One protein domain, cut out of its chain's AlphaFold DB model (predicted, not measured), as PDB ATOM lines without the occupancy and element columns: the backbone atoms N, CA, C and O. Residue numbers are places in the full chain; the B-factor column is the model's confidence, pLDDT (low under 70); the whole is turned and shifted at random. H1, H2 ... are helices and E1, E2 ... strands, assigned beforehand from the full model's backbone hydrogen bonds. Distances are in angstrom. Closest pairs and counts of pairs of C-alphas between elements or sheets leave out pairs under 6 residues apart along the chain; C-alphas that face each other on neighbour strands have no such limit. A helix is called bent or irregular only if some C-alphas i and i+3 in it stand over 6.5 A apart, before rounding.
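This is residues 6 to 51 and 67 to 153 of the 326 residues of an uncharacterized protein of Saprolegnia parasitica (strain CBS 223.65) (UniProt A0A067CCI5). A long rod: at one end a twisted two-strand hairpin, E1 and E2, then H4 and the short H1, then H2, H3 and H5 packed crosswise with their centres in a triangle. The far end of H2 and the residues after it, 42 to 51, stick out. The 133 printed residues hold five named helices and two antiparallel strands, in the order H1 H2 H3 H4 E1 E2 H5: mostly helix, and loose, with a radius of gyration of the C-alphas of 19.5 A and spans of 73 by 35 by 17 A.

E1 is residues 99 to 105, 15.2 A, and E2 residues 108 to 115, 18.0 A, bending by 61 degrees at residue 112. H4 is residues 85 to 96, H1 residues 6 to 14 from C-alpha 6 at (-85.271, 39.051, -68.262), and H3 residues 67 to 82, 21.8 A. H2, residues 21 to 47, and H5, residues 123 to 150, each measure 38.7 A; C-alpha 150 is at (-62.471, 58.182, -41.306). H5 is irregular, with C-alphas 126 and 129 7.2 A apart, and has a kink of 42 degrees near residue 130.

In the hairpin of E1 and E2, N 103 and O 110 are 2.8 A apart, within hydrogen-bond range. H1 touches H4, closest C-alphas Arg 12 and Ser 90, 4.9 A. H2, the hub, forms a helical hairpin with H1 at a shallow tilt of 17 degrees; C-alphas Ala 8 and Ser 28 are closest, 5.6 A. H3 touches H5 at a steep tilt of 44 degrees, opposite ways, closest C-alphas Tyr 68 and Ser 142, 5.0 A. Every O i to N i+4 pair is within range in H2, H3 and H4, against 4 of 5 in H1 and 22 of 24 in H5.

The C-alphas of Gly 107 and Gly 151, the two farthest apart, are 73.7 A apart. Residues 52 to 66 are not printed, a gap of 27.5 A between C-alphas 51 and 67. Of the links printed whole, none is long. Residues 18, 19 and 119 have pLDDT under 70.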
ATOM      1  N   LEU A   6     -84.135  39.830 -67.787       81.75
ATOM      2  CA  LEU A   6     -85.271  39.051 -68.262       81.75
ATOM      3  C   LEU A   6     -86.149  38.491 -67.128       81.75
ATOM      4  O   LEU A   6     -87.348  38.325 -67.318       81.75
ATOM      5  N   TYR A   7     -85.599  38.236 -65.934       85.25
ATOM      6  CA  TYR A   7     -86.414  37.823 -64.786       85.25
ATOM      7  C   TYR A   7     -87.402  38.907 -64.344       85.25
ATOM      8  O   TYR A   7     -88.542  38.582 -64.021       85.25
ATOM      9  N   ALA A   8     -86.998  40.182 -64.357       85.69
ATOM     10  CA  ALA A   8     -87.905  41.278 -64.032       85.69
ATOM     11  C   ALA A   8     -88.989  41.433 -65.112       85.69
ATOM     12  O   ALA A   8     -90.154  41.632 -64.777       85.69
ATOM     13  N   ASP A   9     -88.647  41.237 -66.391       86.75
ATOM     14  CA  ASP A   9     -89.640  41.218 -67.474       86.75
ATOM     15  C   ASP A   9     -90.673  40.100 -67.286       86.75
ATOM     16  O   ASP A   9     -91.871  40.351 -67.382       86.75
ATOM     17  N   VAL A  10     -90.235  38.879 -66.954       86.75
ATOM     18  CA  VAL A  10     -91.149  37.748 -66.708       86.75
ATOM     19  C   VAL A  10     -92.053  38.009 -65.502       86.75
ATOM     20  O   VAL A  10     -93.257  37.747 -65.550       86.75
ATOM     21  N   LEU A  11     -91.496  38.556 -64.421       87.50
ATOM     22  CA  LEU A  11     -92.251  38.849 -63.204       87.50
ATOM     23  C   LEU A  11     -93.267  39.976 -63.390       87.50
ATOM     24  O   LEU A  11     -94.293  39.959 -62.718       87.50
ATOM     25  N   ARG A  12     -93.052  40.900 -64.336       86.06
ATOM     26  CA  ARG A  12     -94.053  41.910 -64.721       86.06
ATOM     27  C   ARG A  12     -95.360  41.261 -65.191       86.06
ATOM     28  O   ARG A  12     -96.441  41.733 -64.830       86.06
ATOM     29  N   TYR A  13     -95.263  40.173 -65.962       81.75
ATOM     30  CA  TYR A  13     -96.420  39.434 -66.491       81.75
ATOM     31  C   TYR A  13     -97.148  38.652 -65.401       81.75
ATOM     32  O   TYR A  13     -98.375  38.622 -65.361       81.75
ATOM     33  N   LEU A  14     -96.379  38.027 -64.510       83.44
ATOM     34  CA  LEU A  14     -96.894  37.156 -63.454       83.44
ATOM     35  C   LEU A  14     -97.241  37.909 -62.164       83.44
ATOM     36  O   LEU A  14     -97.673  37.286 -61.203       83.44
ATOM     37  N   TYR A  15     -97.080  39.233 -62.131       84.31
ATOM     38  CA  TYR A  15     -97.193  40.036 -60.913       84.31
ATOM     39  C   TYR A  15     -98.534  39.852 -60.178       84.31
ATOM     40  O   TYR A  15     -98.563  39.761 -58.955       84.31
ATOM     41  N   ASN A  16     -99.644  39.739 -60.916       81.38
ATOM     42  CA  ASN A  16    -100.978  39.553 -60.332       81.38
ATOM     43  C   ASN A  16    -101.358  38.079 -60.096       81.38
ATOM     44  O   ASN A  16    -102.451  37.808 -59.601       81.38
ATOM     45  N   MET A  17    -100.490  37.125 -60.439       76.38
ATOM     46  CA  MET A  17    -100.740  35.707 -60.188       76.38
ATOM     47  C   MET A  17    -100.406  35.379 -58.722       76.38
ATOM     48  O   MET A  17     -99.316  35.662 -58.232       76.38
ATOM     49  N   GLU A  18    -101.364  34.784 -58.009       67.44
ATOM     50  CA  GLU A  18    -101.177  34.124 -56.702       67.44
ATOM     51  C   GLU A  18    -100.672  34.982 -55.519       67.44
ATOM     52  O   GLU A  18    -100.244  34.442 -54.506       67.44
ATOM     53  N   GLY A  19    -100.765  36.315 -55.572       67.44
ATOM     54  CA  GLY A  19    -100.535  37.179 -54.399       67.44
ATOM     55  C   GLY A  19     -99.077  37.294 -53.921       67.44
ATOM     56  O   GLY A  19     -98.820  37.964 -52.923       67.44
ATOM     57  N   PHE A  20     -98.115  36.705 -54.638       73.38
ATOM     58  CA  PHE A  20     -96.678  36.787 -54.331       73.38
ATOM     59  C   PHE A  20     -95.905  37.794 -55.206       73.38
ATOM     60  O   PHE A  20     -94.675  37.857 -55.130       73.38
ATOM     61  N   GLY A  21     -96.601  38.586 -56.030       79.06
ATOM     62  CA  GLY A  21     -95.996  39.503 -57.005       79.06
ATOM     63  C   GLY A  21     -94.966  40.458 -56.410       79.06
ATOM     64  O   GLY A  21     -93.852  40.553 -56.923       79.06
ATOM     65  N   ASP A  22     -95.292  41.102 -55.287       82.75
ATOM     66  CA  ASP A  22     -94.416  42.087 -54.640       82.75
ATOM     67  C   ASP A  22     -93.092  41.498 -54.151       82.75
ATOM     68  O   ASP A  22     -92.043  42.135 -54.283       82.75
ATOM     69  N   LEU A  23     -93.121  40.276 -53.612       85.00
ATOM     70  CA  LEU A  23     -91.935  39.621 -53.065       85.00
ATOM     71  C   LEU A  23     -90.940  39.278 -54.176       85.00
ATOM     72  O   LEU A  23     -89.773  39.667 -54.111       85.00
ATOM     73  N   TYR A  24     -91.403  38.572 -55.210       87.19
ATOM     74  CA  TYR A  24     -90.536  38.157 -56.311       87.19
ATOM     75  C   TYR A  24     -90.064  39.349 -57.141       87.19
ATOM     76  O   TYR A  24     -88.894  39.402 -57.525       87.19
ATOM     77  N   TRP A  25     -90.942  40.331 -57.364       87.31
ATOM     78  CA  TRP A  25     -90.579  41.575 -58.032       87.31
ATOM     79  C   TRP A  25     -89.450  42.294 -57.288       87.31
ATOM     80  O   TRP A  25     -88.414  42.586 -57.886       87.31
ATOM     81  N   SER A  26     -89.598  42.500 -55.977       88.19
ATOM     82  CA  SER A  26     -88.586  43.168 -55.148       88.19
ATOM     83  C   SER A  26     -87.247  42.431 -55.157       88.19
ATOM     84  O   SER A  26     -86.204  43.063 -55.308       88.19
ATOM     85  N   LEU A  27     -87.271  41.096 -55.083       88.25
ATOM     86  CA  LEU A  27     -86.063  40.275 -55.172       88.25
ATOM     87  C   LEU A  27     -85.373  40.441 -56.532       88.25
ATOM     88  O   LEU A  27     -84.160  40.620 -56.590       88.25
ATOM     89  N   SER A  28     -86.129  40.458 -57.635       89.25
ATOM     90  CA  SER A  28     -85.553  40.689 -58.966       89.25
ATOM     91  C   SER A  28     -84.918  42.078 -59.104       89.25
ATOM     92  O   SER A  28     -83.845  42.213 -59.696       89.25
ATOM     93  N   LEU A  29     -85.525  43.101 -58.493       88.69
ATOM     94  CA  LEU A  29     -84.988  44.458 -58.469       88.69
ATOM     95  C   LEU A  29     -83.703  44.557 -57.643       88.69
ATOM     96  O   LEU A  29     -82.762  45.235 -58.058       88.69
ATOM     97  N   GLU A  30     -83.625  43.860 -56.511       89.19
ATOM     98  CA  GLU A  30     -82.407  43.794 -55.700       89.19
ATOM     99  C   GLU A  30     -81.239  43.207 -56.506       89.19
ATOM    100  O   GLU A  30     -80.130  43.745 -56.497       89.19
ATOM    101  N   MET A  31     -81.501  42.162 -57.295       89.56
ATOM    102  CA  MET A  31     -80.493  41.552 -58.167       89.56
ATOM    103  C   MET A  31     -80.037  42.493 -59.286       89.56
ATOM    104  O   MET A  31     -78.840  42.560 -59.576       89.56
ATOM    105  N   ILE A  32     -80.962  43.249 -59.889       89.69
ATOM    106  CA  ILE A  32     -80.633  44.284 -60.877       89.69
ATOM    107  C   ILE A  32     -79.747  45.360 -60.233       89.69
ATOM    108  O   ILE A  32     -78.690  45.680 -60.778       89.69
ATOM    109  N   SER A  33     -80.116  45.869 -59.052       91.56
ATOM    110  CA  SER A  33     -79.309  46.858 -58.319       91.56
ATOM    111  C   SER A  33     -77.906  46.332 -58.008       91.56
ATOM    112  O   SER A  33     -76.920  47.015 -58.283       91.56
ATOM    113  N   ALA A  34     -77.788  45.087 -57.531       91.88
ATOM    114  CA  ALA A  34     -76.498  44.448 -57.281       91.88
ATOM    115  C   ALA A  34     -75.638  44.383 -58.553       91.88
ATOM    116  O   ALA A  34     -74.456  44.726 -58.524       91.88
ATOM    117  N   MET A  35     -76.226  43.976 -59.683       91.12
ATOM    118  CA  MET A  35     -75.529  43.900 -60.967       91.12
ATOM    119  C   MET A  35     -74.966  45.264 -61.381       91.12
ATOM    120  O   MET A  35     -73.794  45.349 -61.756       91.12
ATOM    121  N   PHE A  36     -75.759  46.334 -61.284       91.62
ATOM    122  CA  PHE A  36     -75.294  47.684 -61.606       91.62
ATOM    123  C   PHE A  36     -74.251  48.198 -60.615       91.62
ATOM    124  O   PHE A  36     -73.269  48.805 -61.042       91.62
ATOM    125  N   ALA A  37     -74.391  47.884 -59.326       93.38
ATOM    126  CA  ALA A  37     -73.408  48.257 -58.319       93.38
ATOM    127  C   ALA A  37     -72.038  47.606 -58.586       93.38
ATOM    128  O   ALA A  37     -71.001  48.270 -58.587       93.38
ATOM    129  N   PHE A  38     -72.015  46.306 -58.893       93.31
ATOM    130  CA  PHE A  38     -70.775  45.620 -59.265       93.31
ATOM    131  C   PHE A  38     -70.232  46.083 -60.618       93.31
ATOM    132  O   PHE A  38     -69.018  46.200 -60.772       93.31
ATOM    133  N   SER A  39     -71.107  46.403 -61.576       93.31
ATOM    134  CA  SER A  39     -70.700  46.970 -62.869       93.31
ATOM    135  C   SER A  39     -70.035  48.334 -62.700       93.31
ATOM    136  O   SER A  39     -69.033  48.611 -63.350       93.31
ATOM    137  N   TRP A  40     -70.525  49.166 -61.779       94.31
ATOM    138  CA  TRP A  40     -69.896  50.438 -61.436       94.31
ATOM    139  C   TRP A  40     -68.528  50.248 -60.775       94.31
ATOM    140  O   TRP A  40     -67.574  50.922 -61.147       94.31
ATOM    141  N   ILE A  41     -68.385  49.294 -59.848       93.06
ATOM    142  CA  ILE A  41     -67.075  48.960 -59.257       93.06
ATOM    143  C   ILE A  41     -66.101  48.461 -60.334       93.06
ATOM    144  O   ILE A  41     -64.936  48.864 -60.343       93.06
ATOM    145  N   ALA A  42     -66.566  47.617 -61.260       92.31
ATOM    146  CA  ALA A  42     -65.759  47.147 -62.381       92.31
ATOM    147  C   ALA A  42     -65.343  48.317 -63.285       92.31
ATOM    148  O   ALA A  42     -64.168  48.441 -63.622       92.31
ATOM    149  N   PHE A  43     -66.273  49.226 -63.592       93.75
ATOM    150  CA  PHE A  43     -65.996  50.447 -64.344       93.75
ATOM    151  C   PHE A  43     -64.941  51.318 -63.650       93.75
ATOM    152  O   PHE A  43     -63.957  51.693 -64.282       93.75
ATOM    153  N   LEU A  44     -65.085  51.580 -62.347       91.88
ATOM    154  CA  LEU A  44     -64.092  52.314 -61.558       91.88
ATOM    155  C   LEU A  44     -62.729  51.603 -61.536       91.88
ATOM    156  O   LEU A  44     -61.697  52.268 -61.562       91.88
ATOM    157  N   SER A  45     -62.706  50.269 -61.529       89.50
ATOM    158  CA  SER A  45     -61.457  49.495 -61.593       89.50
ATOM    159  C   SER A  45     -60.780  49.650 -62.955       89.50
ATOM    160  O   SER A  45     -59.578  49.880 -63.023       89.50
ATOM    161  N   CYS A  46     -61.545  49.624 -64.049       90.56
ATOM    162  CA  CYS A  46     -61.013  49.933 -65.376       90.56
ATOM    163  C   CYS A  46     -60.527  51.387 -65.466       90.56
ATOM    164  O   CYS A  46     -59.471  51.654 -66.038       90.56
ATOM    165  N   TRP A  47     -61.260  52.321 -64.854       90.56
ATOM    166  CA  TRP A  47     -60.912  53.740 -64.804       90.56
ATOM    167  C   TRP A  47     -59.563  53.990 -64.117       90.56
ATOM    168  O   TRP A  47     -58.840  54.910 -64.496       90.56
ATOM    169  N   GLN A  48     -59.171  53.150 -63.152       88.06
ATOM    170  CA  GLN A  48     -57.862  53.253 -62.496       88.06
ATOM    171  C   GLN A  48     -56.670  53.096 -63.454       88.06
ATOM    172  O   GLN A  48     -55.582  53.556 -63.118       88.06
ATOM    173  N   HIS A  49     -56.854  52.495 -64.634       85.12
ATOM    174  CA  HIS A  49     -55.790  52.343 -65.631       85.12
ATOM    175  C   HIS A  49     -55.558  53.591 -66.494       85.12
ATOM    176  O   HIS A  49     -54.576  53.641 -67.237       85.12
ATOM    177  N   LEU A  50     -56.432  54.600 -66.419       88.19
ATOM    178  CA  LEU A  50     -56.255  55.840 -67.168       88.19
ATOM    179  C   LEU A  50     -55.154  56.702 -66.536       88.19
ATOM    180  O   LEU A  50     -55.143  56.864 -65.312       88.19
ATOM    181  N   PRO A  51     -54.259  57.308 -67.342       86.44
ATOM    182  CA  PRO A  51     -53.181  58.137 -66.823       86.44
ATOM    183  C   PRO A  51     -53.747  59.325 -66.039       86.44
ATOM    184  O   PRO A  51     -54.503  60.142 -66.566       86.44
ATOM    185  N   ILE A  67     -70.487  49.977 -47.822       94.69
ATOM    186  CA  ILE A  67     -71.567  50.962 -47.647       94.69
ATOM    187  C   ILE A  67     -72.207  51.293 -48.992       94.69
ATOM    188  O   ILE A  67     -73.427  51.388 -49.076       94.69
ATOM    189  N   TYR A  68     -71.407  51.433 -50.046       95.94
ATOM    190  CA  TYR A  68     -71.902  51.663 -51.396       95.94
ATOM    191  C   TYR A  68     -72.841  50.543 -51.869       95.94
ATOM    192  O   TYR A  68     -73.964  50.831 -52.277       95.94
ATOM    193  N   VAL A  69     -72.434  49.274 -51.750       94.69
ATOM    194  CA  VAL A  69     -73.278  48.145 -52.178       94.69
ATOM    195  C   VAL A  69     -74.572  48.101 -51.364       94.69
ATOM    196  O   VAL A  69     -75.652  48.094 -51.946       94.69
ATOM    197  N   TYR A  70     -74.495  48.154 -50.030       94.94
ATOM    198  CA  TYR A  70     -75.693  48.090 -49.184       94.94
ATOM    199  C   TYR A  70     -76.635  49.283 -49.387       94.94
ATOM    200  O   TYR A  70     -77.851  49.104 -49.448       94.94
ATOM    201  N   SER A  71     -76.095  50.497 -49.529       95.56
ATOM    202  CA  SER A  71     -76.914  51.685 -49.801       95.56
ATOM    203  C   SER A  71     -77.553  51.639 -51.188       95.56
ATOM    204  O   SER A  71     -78.715  52.012 -51.308       95.56
ATOM    205  N   SER A  72     -76.866  51.116 -52.210       95.56
ATOM    206  CA  SER A  72     -77.441  50.923 -53.549       95.56
ATOM    207  C   SER A  72     -78.635  49.968 -53.524       95.56
ATOM    208  O   SER A  72     -79.674  50.261 -54.113       95.56
ATOM    209  N   LEU A  73     -78.529  48.841 -52.814       94.00
ATOM    210  CA  LEU A  73     -79.647  47.900 -52.675       94.00
ATOM    211  C   LEU A  73     -80.835  48.558 -51.962       94.00
ATOM    212  O   LEU A  73     -81.961  48.523 -52.458       94.00
ATOM    213  N   PHE A  74     -80.569  49.224 -50.836       95.00
ATOM    214  CA  PHE A  74     -81.600  49.863 -50.024       95.00
ATOM    215  C   PHE A  74     -82.316  51.006 -50.755       95.00
ATOM    216  O   PHE A  74     -83.545  51.053 -50.778       95.00
ATOM    217  N   ILE A  75     -81.567  51.923 -51.376       94.88
ATOM    218  CA  ILE A  75     -82.131  53.078 -52.089       94.88
ATOM    219  C   ILE A  75     -82.943  52.617 -53.299       94.88
ATOM    220  O   ILE A  75     -84.017  53.164 -53.542       94.88
ATOM    221  N   PHE A  76     -82.476  51.593 -54.023       93.88
ATOM    222  CA  PHE A  76     -83.197  51.081 -55.188       93.88
ATOM    223  C   PHE A  76     -84.544  50.489 -54.776       93.88
ATOM    224  O   PHE A  76     -85.574  50.820 -55.361       93.88
ATOM    225  N   LEU A  77     -84.546  49.669 -53.721       92.62
ATOM    226  CA  LEU A  77     -85.763  49.073 -53.181       92.62
ATOM    227  C   LEU A  77     -86.722  50.143 -52.640       92.62
ATOM    228  O   LEU A  77     -87.927  50.078 -52.887       92.62
ATOM    229  N   LEU A  78     -86.194  51.160 -51.954       93.62
ATOM    230  CA  LEU A  78     -86.978  52.284 -51.450       93.62
ATOM    231  C   LEU A  78     -87.644  53.058 -52.594       93.62
ATOM    232  O   LEU A  78     -88.848  53.302 -52.548       93.62
ATOM    233  N   LEU A  79     -86.892  53.406 -53.641       92.31
ATOM    234  CA  LEU A  79     -87.422  54.085 -54.825       92.31
ATOM    235  C   LEU A  79     -88.482  53.243 -55.537       92.31
ATOM    236  O   LEU A  79     -89.537  53.768 -55.900       92.31
ATOM    237  N   ALA A  80     -88.234  51.943 -55.694       89.88
ATOM    238  CA  ALA A  80     -89.181  51.019 -56.304       89.88
ATOM    239  C   ALA A  80     -90.487  50.908 -55.505       89.88
ATOM    240  O   ALA A  80     -91.566  50.879 -56.099       89.88
ATOM    241  N   THR A  81     -90.388  50.906 -54.173       89.56
ATOM    242  CA  THR A  81     -91.539  50.856 -53.259       89.56
ATOM    243  C   THR A  81     -92.333  52.160 -53.300       89.56
ATOM    244  O   THR A  81     -93.547  52.130 -53.478       89.56
ATOM    245  N   ILE A  82     -91.661  53.317 -53.207       90.69
ATOM    246  CA  ILE A  82     -92.306  54.642 -53.248       90.69
ATOM    247  C   ILE A  82     -93.056  54.847 -54.565       90.69
ATOM    248  O   ILE A  82     -94.164  55.378 -54.575       90.69
ATOM    249  N   ARG A  83     -92.461  54.422 -55.682       89.25
ATOM    250  CA  ARG A  83     -93.062  54.550 -57.016       89.25
ATOM    251  C   ARG A  83     -93.988  53.396 -57.388       89.25
ATOM    252  O   ARG A  83     -94.410  53.341 -58.538       89.25
ATOM    253  N   THR A  84     -94.230  52.463 -56.460       88.56
ATOM    254  CA  THR A  84     -95.061  51.264 -56.658       88.56
ATOM    255  C   THR A  84     -94.776  50.558 -57.990       88.56
ATOM    256  O   THR A  84     -95.685  50.103 -58.688       88.56
ATOM    257  N   ARG A  85     -93.481  50.467 -58.349       86.81
ATOM    258  CA  ARG A  85     -93.023  50.103 -59.702       86.81
ATOM    259  C   ARG A  85     -93.604  48.783 -60.196       86.81
ATOM    260  O   ARG A  85     -93.999  48.719 -61.350       86.81
ATOM    261  N   GLY A  86     -93.703  47.761 -59.346       85.31
ATOM    262  CA  GLY A  86     -94.246  46.459 -59.753       85.31
ATOM    263  C   GLY A  86     -95.678  46.559 -60.274       85.31
ATOM    264  O   GLY A  86     -95.970  46.136 -61.391       85.31
ATOM    265  N   ARG A  87     -96.552  47.221 -59.511       87.06
ATOM    266  CA  ARG A  87     -97.954  47.418 -59.885       87.06
ATOM    267  C   ARG A  87     -98.108  48.315 -61.109       87.06
ATOM    268  O   ARG A  87     -98.917  48.002 -61.976       87.06
ATOM    269  N   VAL A  88     -97.353  49.413 -61.175       88.50
ATOM    270  CA  VAL A  88     -97.412  50.359 -62.300       88.50
ATOM    271  C   VAL A  88     -96.950  49.691 -63.590       88.50
ATOM    272  O   VAL A  88     -97.652  49.769 -64.591       88.50
ATOM    273  N   GLU A  89     -95.817  48.992 -63.569       87.75
ATOM    274  CA  GLU A  89     -95.279  48.348 -64.769       87.75
ATOM    275  C   GLU A  89     -96.118  47.147 -65.210       87.75
ATOM    276  O   GLU A  89     -96.276  46.927 -66.409       87.75
ATOM    277  N   SER A  90     -96.686  46.386 -64.268       87.31
ATOM    278  CA  SER A  90     -97.618  45.309 -64.609       87.31
ATOM    279  C   SER A  90     -98.896  45.861 -65.240       87.31
ATOM    280  O   SER A  90     -99.315  45.374 -66.286       87.31
ATOM    281  N   ALA A  91     -99.486  46.914 -64.663       86.50
ATOM    282  CA  ALA A  91    -100.672  47.552 -65.228       86.50
ATOM    283  C   ALA A  91    -100.391  48.138 -66.620       86.50
ATOM    284  O   ALA A  91    -101.123  47.819 -67.549       86.50
ATOM    285  N   ALA A  92     -99.302  48.904 -66.770       84.31
ATOM    286  CA  ALA A  92     -98.900  49.516 -68.036       84.31
ATOM    287  C   ALA A  92     -98.703  48.478 -69.147       84.31
ATOM    288  O   ALA A  92     -99.099  48.698 -70.284       84.31
ATOM    289  N   PHE A  93     -98.140  47.309 -68.825       83.19
ATOM    290  CA  PHE A  93     -98.014  46.232 -69.803       83.19
ATOM    291  C   PHE A  93     -99.380  45.781 -70.338       83.19
ATOM    292  O   PHE A  93     -99.559  45.674 -71.544       83.19
ATOM    293  N   TRP A  94    -100.351  45.534 -69.459       81.19
ATOM    294  CA  TRP A  94    -101.667  45.041 -69.871       81.19
ATOM    295  C   TRP A  94    -102.575  46.122 -70.472       81.19
ATOM    296  O   TRP A  94    -103.525  45.774 -71.169       81.19
ATOM    297  N   THR A  95    -102.315  47.407 -70.208       82.19
ATOM    298  CA  THR A  95    -103.080  48.523 -70.787       82.19
ATOM    299  C   THR A  95    -102.520  49.006 -72.116       82.19
ATOM    300  O   THR A  95    -103.302  49.358 -72.995       82.19
ATOM    301  N   ASP A  96    -101.195  49.017 -72.268       79.44
ATOM    302  CA  ASP A  96    -100.525  49.673 -73.396       79.44
ATOM    303  C   ASP A  96    -100.114  48.667 -74.490       79.44
ATOM    304  O   ASP A  96     -99.777  49.058 -75.607       79.44
ATOM    305  N   ALA A  97    -100.133  47.360 -74.195       77.88
ATOM    306  CA  ALA A  97     -99.826  46.312 -75.163       77.88
ATOM    307  C   ALA A  97    -101.073  45.885 -75.950       77.88
ATOM    308  O   ALA A  97    -101.885  45.079 -75.489       77.88
ATOM    309  N   GLU A  98    -101.195  46.373 -77.182       80.12
ATOM    310  CA  GLU A  98    -102.221  45.893 -78.108       80.12
ATOM    311  C   GLU A  98    -101.893  44.478 -78.602       80.12
ATOM    312  O   GLU A  98    -100.751  44.153 -78.941       80.12
ATOM    313  N   ALA A  99    -102.912  43.619 -78.648       78.44
ATOM    314  CA  ALA A  99    -102.770  42.245 -79.106       78.44
ATOM    315  C   ALA A  99    -102.658  42.191 -80.632       78.44
ATOM    316  O   ALA A  99    -103.604  42.503 -81.352       78.44
ATOM    317  N   LEU A 100    -101.506  41.746 -81.124       80.94
ATOM    318  CA  LEU A 100    -101.196  41.680 -82.552       80.94
ATOM    319  C   LEU A 100    -101.805  40.434 -83.210       80.94
ATOM    320  O   LEU A 100    -102.104  40.424 -84.402       80.94
ATOM    321  N   LEU A 101    -101.997  39.375 -82.420       82.44
ATOM    322  CA  LEU A 101    -102.637  38.142 -82.854       82.44
ATOM    323  C   LEU A 101    -103.707  37.731 -81.837       82.44
ATOM    324  O   LEU A 101    -103.439  37.614 -80.638       82.44
ATOM    325  N   THR A 102    -104.913  37.463 -82.328       86.75
ATOM    326  CA  THR A 102    -106.018  36.902 -81.543       86.75
ATOM    327  C   THR A 102    -106.467  35.589 -82.162       86.75
ATOM    328  O   THR A 102    -106.597  35.491 -83.382       86.75
ATOM    329  N   ILE A 103    -106.737  34.585 -81.333       87.12
ATOM    330  CA  ILE A 103    -107.323  33.315 -81.762       87.12
ATOM    331  C   ILE A 103    -108.830  33.392 -81.527       87.12
ATOM    332  O   ILE A 103    -109.272  33.782 -80.449       87.12
ATOM    333  N   SER A 104    -109.634  33.015 -82.518       87.62
ATOM    334  CA  SER A 104    -111.081  32.895 -82.329       87.62
ATOM    335  C   SER A 104    -111.398  31.558 -81.660       87.62
ATOM    336  O   SER A 104    -111.252  30.504 -82.277       87.62
ATOM    337  N   VAL A 105    -111.818  31.595 -80.397       87.31
ATOM    338  CA  VAL A 105    -112.321  30.423 -79.668       87.31
ATOM    339  C   VAL A 105    -113.826  30.602 -79.524       87.31
ATOM    340  O   VAL A 105    -114.282  31.585 -78.943       87.31
ATOM    341  N   ASN A 106    -114.617  29.692 -80.098       88.25
ATOM    342  CA  ASN A 106    -116.086  29.762 -80.096       88.25
ATOM    343  C   ASN A 106    -116.656  31.105 -80.603       88.25
ATOM    344  O   ASN A 106    -117.637  31.613 -80.067       88.25
ATOM    345  N   GLY A 107    -116.023  31.714 -81.612       86.25
ATOM    346  CA  GLY A 107    -116.441  33.012 -82.158       86.25
ATOM    347  C   GLY A 107    -116.036  34.225 -81.311       86.25
ATOM    348  O   GLY A 107    -116.246  35.354 -81.744       86.25
ATOM    349  N   THR A 108    -115.409  34.019 -80.147       87.50
ATOM    350  CA  THR A 108    -114.868  35.100 -79.312       87.50
ATOM    351  C   THR A 108    -113.365  35.282 -79.552       87.50
ATOM    352  O   THR A 108    -112.616  34.298 -79.507       87.50
ATOM    353  N   PRO A 109    -112.890  36.510 -79.832       83.62
ATOM    354  CA  PRO A 109    -111.465  36.775 -79.979       83.62
ATOM    355  C   PRO A 109    -110.782  36.647 -78.613       83.62
ATOM    356  O   PRO A 109    -111.054  37.405 -77.687       83.62
ATOM    357  N   THR A 110    -109.897  35.664 -78.493       84.62
ATOM    358  CA  THR A 110    -109.067  35.414 -77.313       84.62
ATOM    359  C   THR A 110    -107.625  35.814 -77.620       84.62
ATOM    360  O   THR A 110    -107.128  35.595 -78.726       84.62
ATOM    361  N   LEU A 111    -106.942  36.410 -76.646       82.56
ATOM    362  CA  LEU A 111    -105.557  36.866 -76.777       82.56
ATOM    363  C   LEU A 111    -104.616  35.682 -77.057       82.56
ATOM    364  O   LEU A 111    -104.617  34.707 -76.310       82.56
ATOM    365  N   ALA A 112    -103.796  35.771 -78.109       78.88
ATOM    366  CA  ALA A 112    -102.868  34.702 -78.502       78.88
ATOM    367  C   ALA A 112    -101.432  34.899 -77.971       78.88
ATOM    368  O   ALA A 112    -100.514  34.205 -78.401       78.88
ATOM    369  N   GLY A 113    -101.220  35.865 -77.069       76.88
ATOM    370  CA  GLY A 113     -99.914  36.154 -76.464       76.88
ATOM    371  C   GLY A 113     -98.925  36.921 -77.354       76.88
ATOM    372  O   GLY A 113     -97.776  37.093 -76.957       76.88
ATOM    373  N   SER A 114     -99.351  37.387 -78.533       81.44
ATOM    374  CA  SER A 114     -98.567  38.271 -79.404       81.44
ATOM    375  C   SER A 114     -98.984  39.721 -79.185       81.44
ATOM    376  O   SER A 114    -100.172  40.030 -79.299       81.44
ATOM    377  N   TYR A 115     -98.023  40.598 -78.894       81.44
ATOM    378  CA  TYR A 115     -98.255  41.998 -78.538       81.44
ATOM    379  C   TYR A 115     -97.395  42.942 -79.380       81.44
ATOM    380  O   TYR A 115     -96.339  42.549 -79.882       81.44
ATOM    381  N   THR A 116     -97.836  44.191 -79.520       82.00
ATOM    382  CA  THR A 116     -97.051  45.255 -80.157       82.00
ATOM    383  C   THR A 116     -95.761  45.564 -79.385       82.00
ATOM    384  O   THR A 116     -95.644  45.348 -78.172       82.00
ATOM    385  N   ALA A 117     -94.760  46.082 -80.103       77.75
ATOM    386  CA  ALA A 117     -93.475  46.477 -79.518       77.75
ATOM    387  C   ALA A 117     -93.629  47.615 -78.489       77.75
ATOM    388  O   ALA A 117     -92.911  47.648 -77.490       77.75
ATOM    389  N   ASP A 118     -94.606  48.500 -78.697       72.88
ATOM    390  CA  ASP A 118     -94.813  49.696 -77.876       72.88
ATOM    391  C   ASP A 118     -95.212  49.362 -76.427       72.88
ATOM    392  O   ASP A 118     -94.745  50.009 -75.490       72.88
ATOM    393  N   GLY A 119     -95.987  48.293 -76.213       67.12
ATOM    394  CA  GLY A 119     -96.359  47.827 -74.870       67.12
ATOM    395  C   GLY A 119     -95.355  46.865 -74.222       67.12
ATOM    396  O   GLY A 119     -95.407  46.624 -73.015       67.12
ATOM    397  N   THR A 120     -94.409  46.314 -74.994       78.56
ATOM    398  CA  THR A 120     -93.486  45.249 -74.552       78.56
ATOM    399  C   THR A 120     -92.077  45.746 -74.214       78.56
ATOM    400  O   THR A 120     -91.206  44.922 -73.933       78.56
ATOM    401  N   VAL A 121     -91.855  47.068 -74.150       85.62
ATOM    402  CA  VAL A 121     -90.550  47.676 -73.820       85.62
ATOM    403  C   VAL A 121     -89.921  47.012 -72.580       85.62
ATOM    404  O   VAL A 121     -90.616  46.885 -71.553       85.62
ATOM    405  N   PRO A 122     -88.637  46.598 -72.650       86.75
ATOM    406  CA  PRO A 122     -87.947  45.946 -71.545       86.75
ATOM    407  C   PRO A 122     -87.989  46.778 -70.264       86.75
ATOM    408  O   PRO A 122     -87.759  47.989 -70.267       86.75
ATOM    409  N   VAL A 123     -88.232  46.113 -69.137       85.31
ATOM    410  CA  VAL A 123     -88.284  46.731 -67.803       85.31
ATOM    411  C   VAL A 123     -86.977  47.454 -67.473       85.31
ATOM    412  O   VAL A 123     -86.987  48.489 -66.810       85.31
ATOM    413  N   VAL A 124     -85.853  46.953 -67.983       84.19
ATOM    414  CA  VAL A 124     -84.533  47.574 -67.830       84.19
ATOM    415  C   VAL A 124     -84.517  49.009 -68.325       84.19
ATOM    416  O   VAL A 124     -84.090  49.887 -67.581       84.19
ATOM    417  N   ASP A 125     -85.018  49.254 -69.535       87.00
ATOM    418  CA  ASP A 125     -84.984  50.579 -70.156       87.00
ATOM    419  C   ASP A 125     -85.825  51.573 -69.357       87.00
ATOM    420  O   ASP A 125     -85.427  52.719 -69.142       87.00
ATOM    421  N   LYS A 126     -86.949  51.103 -68.809       86.19
ATOM    422  CA  LYS A 126     -87.818  51.899 -67.937       86.19
ATOM    423  C   LYS A 126     -87.190  52.189 -66.568       86.19
ATOM    424  O   LYS A 126     -87.431  53.248 -65.986       86.19
ATOM    425  N   LEU A 127     -86.381  51.266 -66.045       88.12
ATOM    426  CA  LEU A 127     -85.708  51.390 -64.748       88.12
ATOM    427  C   LEU A 127     -84.365  52.126 -64.818       88.12
ATOM    428  O   LEU A 127     -83.844  52.495 -63.768       88.12
ATOM    429  N   MET A 128     -83.805  52.377 -66.007       89.19
ATOM    430  CA  MET A 128     -82.473  52.982 -66.167       89.19
ATOM    431  C   MET A 128     -82.291  54.284 -65.390       89.19
ATOM    432  O   MET A 128     -81.253  54.496 -64.764       89.19
ATOM    433  N   VAL A 129     -83.309  55.145 -65.383       90.69
ATOM    434  CA  VAL A 129     -83.266  56.409 -64.637       90.69
ATOM    435  C   VAL A 129     -83.170  56.152 -63.130       90.69
ATOM    436  O   VAL A 129     -82.376  56.792 -62.442       90.69
ATOM    437  N   ASP A 130     -83.925  55.181 -62.613       91.56
ATOM    438  CA  ASP A 130     -83.937  54.838 -61.187       91.56
ATOM    439  C   ASP A 130     -82.626  54.173 -60.767       91.56
ATOM    440  O   ASP A 130     -82.089  54.469 -59.697       91.56
ATOM    441  N   VAL A 131     -82.078  53.327 -61.642       91.69
ATOM    442  CA  VAL A 131     -80.754  52.722 -61.487       91.69
ATOM    443  C   VAL A 131     -79.685  53.808 -61.434       91.69
ATOM    444  O   VAL A 131     -78.875  53.810 -60.512       91.69
ATOM    445  N   ALA A 132     -79.695  54.764 -62.368       93.19
ATOM    446  CA  ALA A 132     -78.721  55.850 -62.403       93.19
ATOM    447  C   ALA A 132     -78.785  56.706 -61.130       93.19
ATOM    448  O   ALA A 132     -77.761  56.908 -60.474       93.19
ATOM    449  N   ILE A 133     -79.983  57.156 -60.735       93.56
ATOM    450  CA  ILE A 133     -80.185  57.938 -59.505       93.56
ATOM    451  C   ILE A 133     -79.665  57.166 -58.292       93.56
ATOM    452  O   ILE A 133     -78.933  57.719 -57.467       93.56
ATOM    453  N   THR A 134     -80.009  55.884 -58.188       94.62
ATOM    454  CA  THR A 134     -79.573  55.041 -57.072       94.62
ATOM    455  C   THR A 134     -78.063  54.889 -57.044       94.62
ATOM    456  O   THR A 134     -77.442  55.082 -56.005       94.62
ATOM    457  N   ASN A 135     -77.460  54.609 -58.193       94.19
ATOM    458  CA  ASN A 135     -76.038  54.348 -58.283       94.19
ATOM    459  C   ASN A 135     -75.208  55.571 -57.859       94.19
ATOM    460  O   ASN A 135     -74.311  55.467 -57.020       94.19
ATOM    461  N   PHE A 136     -75.549  56.752 -58.384       95.25
ATOM    462  CA  PHE A 136     -74.846  57.990 -58.044       95.25
ATOM    463  C   PHE A 136     -75.118  58.447 -56.606       95.25
ATOM    464  O   PHE A 136     -74.192  58.900 -55.931       95.25
ATOM    465  N   SER A 137     -76.350  58.302 -56.108       96.06
ATOM    466  CA  SER A 137     -76.684  58.665 -54.722       96.06
ATOM    467  C   SER A 137     -76.017  57.738 -53.702       96.06
ATOM    468  O   SER A 137     -75.407  58.229 -52.752       96.06
ATOM    469  N   ALA A 138     -76.038  56.422 -53.924       96.69
ATOM    470  CA  ALA A 138     -75.333  55.440 -53.102       96.69
ATOM    471  C   ALA A 138     -73.822  55.699 -53.088       96.69
ATOM    472  O   ALA A 138     -73.180  55.659 -52.035       96.69
ATOM    473  N   TRP A 139     -73.238  56.030 -54.245       95.94
ATOM    474  CA  TRP A 139     -71.822  56.371 -54.323       95.94
ATOM    475  C   TRP A 139     -71.504  57.652 -53.541       95.94
ATOM    476  O   TRP A 139     -70.588  57.650 -52.717       95.94
ATOM    477  N   ALA A 140     -72.311  58.707 -53.683       95.88
ATOM    478  CA  ALA A 140     -72.167  59.932 -52.896       95.88
ATOM    479  C   ALA A 140     -72.284  59.676 -51.381       95.88
ATOM    480  O   ALA A 140     -71.464  60.176 -50.606       95.88
ATOM    481  N   ILE A 141     -73.246  58.849 -50.956       96.25
ATOM    482  CA  ILE A 141     -73.407  58.432 -49.554       96.25
ATOM    483  C   ILE A 141     -72.176  57.669 -49.075       96.25
ATOM    484  O   ILE A 141     -71.698  57.928 -47.976       96.25
ATOM    485  N   SER A 142     -71.613  56.777 -49.890       95.75
ATOM    486  CA  SER A 142     -70.418  56.014 -49.517       95.75
ATOM    487  C   SER A 142     -69.170  56.887 -49.339       95.75
ATOM    488  O   SER A 142     -68.356  56.620 -48.452       95.75
ATOM    489  N   ILE A 143     -69.035  57.960 -50.126       94.94
ATOM    490  CA  ILE A 143     -67.960  58.949 -49.984       94.94
ATOM    491  C   ILE A 143     -68.190  59.788 -48.721       94.94
ATOM    492  O   ILE A 143     -67.270  60.008 -47.932       94.94
ATOM    493  N   MET A 144     -69.429  60.236 -48.494       95.12
ATOM    494  CA  MET A 144     -69.783  61.007 -47.301       95.12
ATOM    495  C   MET A 144     -69.595  60.184 -46.024       95.12
ATOM    496  O   MET A 144     -69.061  60.684 -45.038       95.12
ATOM    497  N   ALA A 145     -69.970  58.907 -46.049       92.62
ATOM    498  CA  ALA A 145     -69.761  57.988 -44.944       92.62
ATOM    499  C   ALA A 145     -68.269  57.825 -44.631       92.62
ATOM    500  O   ALA A 145     -67.902  57.856 -43.462       92.62
ATOM    501  N   ASN A 146     -67.393  57.756 -45.641       90.12
ATOM    502  CA  ASN A 146     -65.948  57.764 -45.402       90.12
ATOM    503  C   ASN A 146     -65.466  59.065 -44.760       90.12
ATOM    504  O   ASN A 146     -64.685  59.019 -43.810       90.12
ATOM    505  N   LYS A 147     -65.983  60.219 -45.193       90.75
ATOM    506  CA  LYS A 147     -65.683  61.495 -44.532       90.75
ATOM    507  C   LYS A 147     -66.100  61.483 -43.059       90.75
ATOM    508  O   LYS A 147     -65.355  61.980 -42.224       90.75
ATOM    509  N   LEU A 148     -67.267  60.924 -42.744       91.44
ATOM    510  CA  LEU A 148     -67.802  60.881 -41.381       91.44
ATOM    511  C   LEU A 148     -67.090  59.851 -40.490       91.44
ATOM    512  O   LEU A 148     -66.851  60.132 -39.321       91.44
ATOM    513  N   LEU A 149     -66.745  58.679 -41.029       88.19
ATOM    514  CA  LEU A 149     -66.145  57.576 -40.271       88.19
ATOM    515  C   LEU A 149     -64.618  57.687 -40.157       88.19
ATOM    516  O   LEU A 149     -64.061  57.355 -39.116       88.19
ATOM    517  N   LEU A 150     -63.938  58.138 -41.217       83.88
ATOM    518  CA  LEU A 150     -62.471  58.182 -41.306       83.88
ATOM    519  C   LEU A 150     -61.904  59.611 -41.288       83.88
ATOM    520  O   LEU A 150     -60.703  59.798 -41.068       83.88
ATOM    521  N   GLY A 151     -62.753  60.626 -41.486       85.88
ATOM    522  CA  GLY A 151     -62.385  62.044 -41.410       85.88
ATOM    523  C   GLY A 151     -61.871  62.654 -42.716       85.88
ATOM    524  O   GLY A 151     -61.541  63.839 -42.740       85.88
ATOM    525  N   TYR A 152     -61.794  61.890 -43.807       86.25
ATOM    526  CA  TYR A 152     -61.236  62.352 -45.079       86.25
ATOM    527  C   TYR A 152     -62.057  61.871 -46.282       86.25
ATOM    528  O   TYR A 152     -62.674  60.811 -46.253       86.25
ATOM    529  N   MET A 153     -62.066  62.670 -47.355       88.06
ATOM    530  CA  MET A 153     -62.623  62.279 -48.664       88.06
ATOM    531  C   MET A 153     -61.521  61.893 -49.651       88.06
ATOM    532  O   MET A 153     -61.690  60.976 -50.444       88.06
TER     533      MET A 153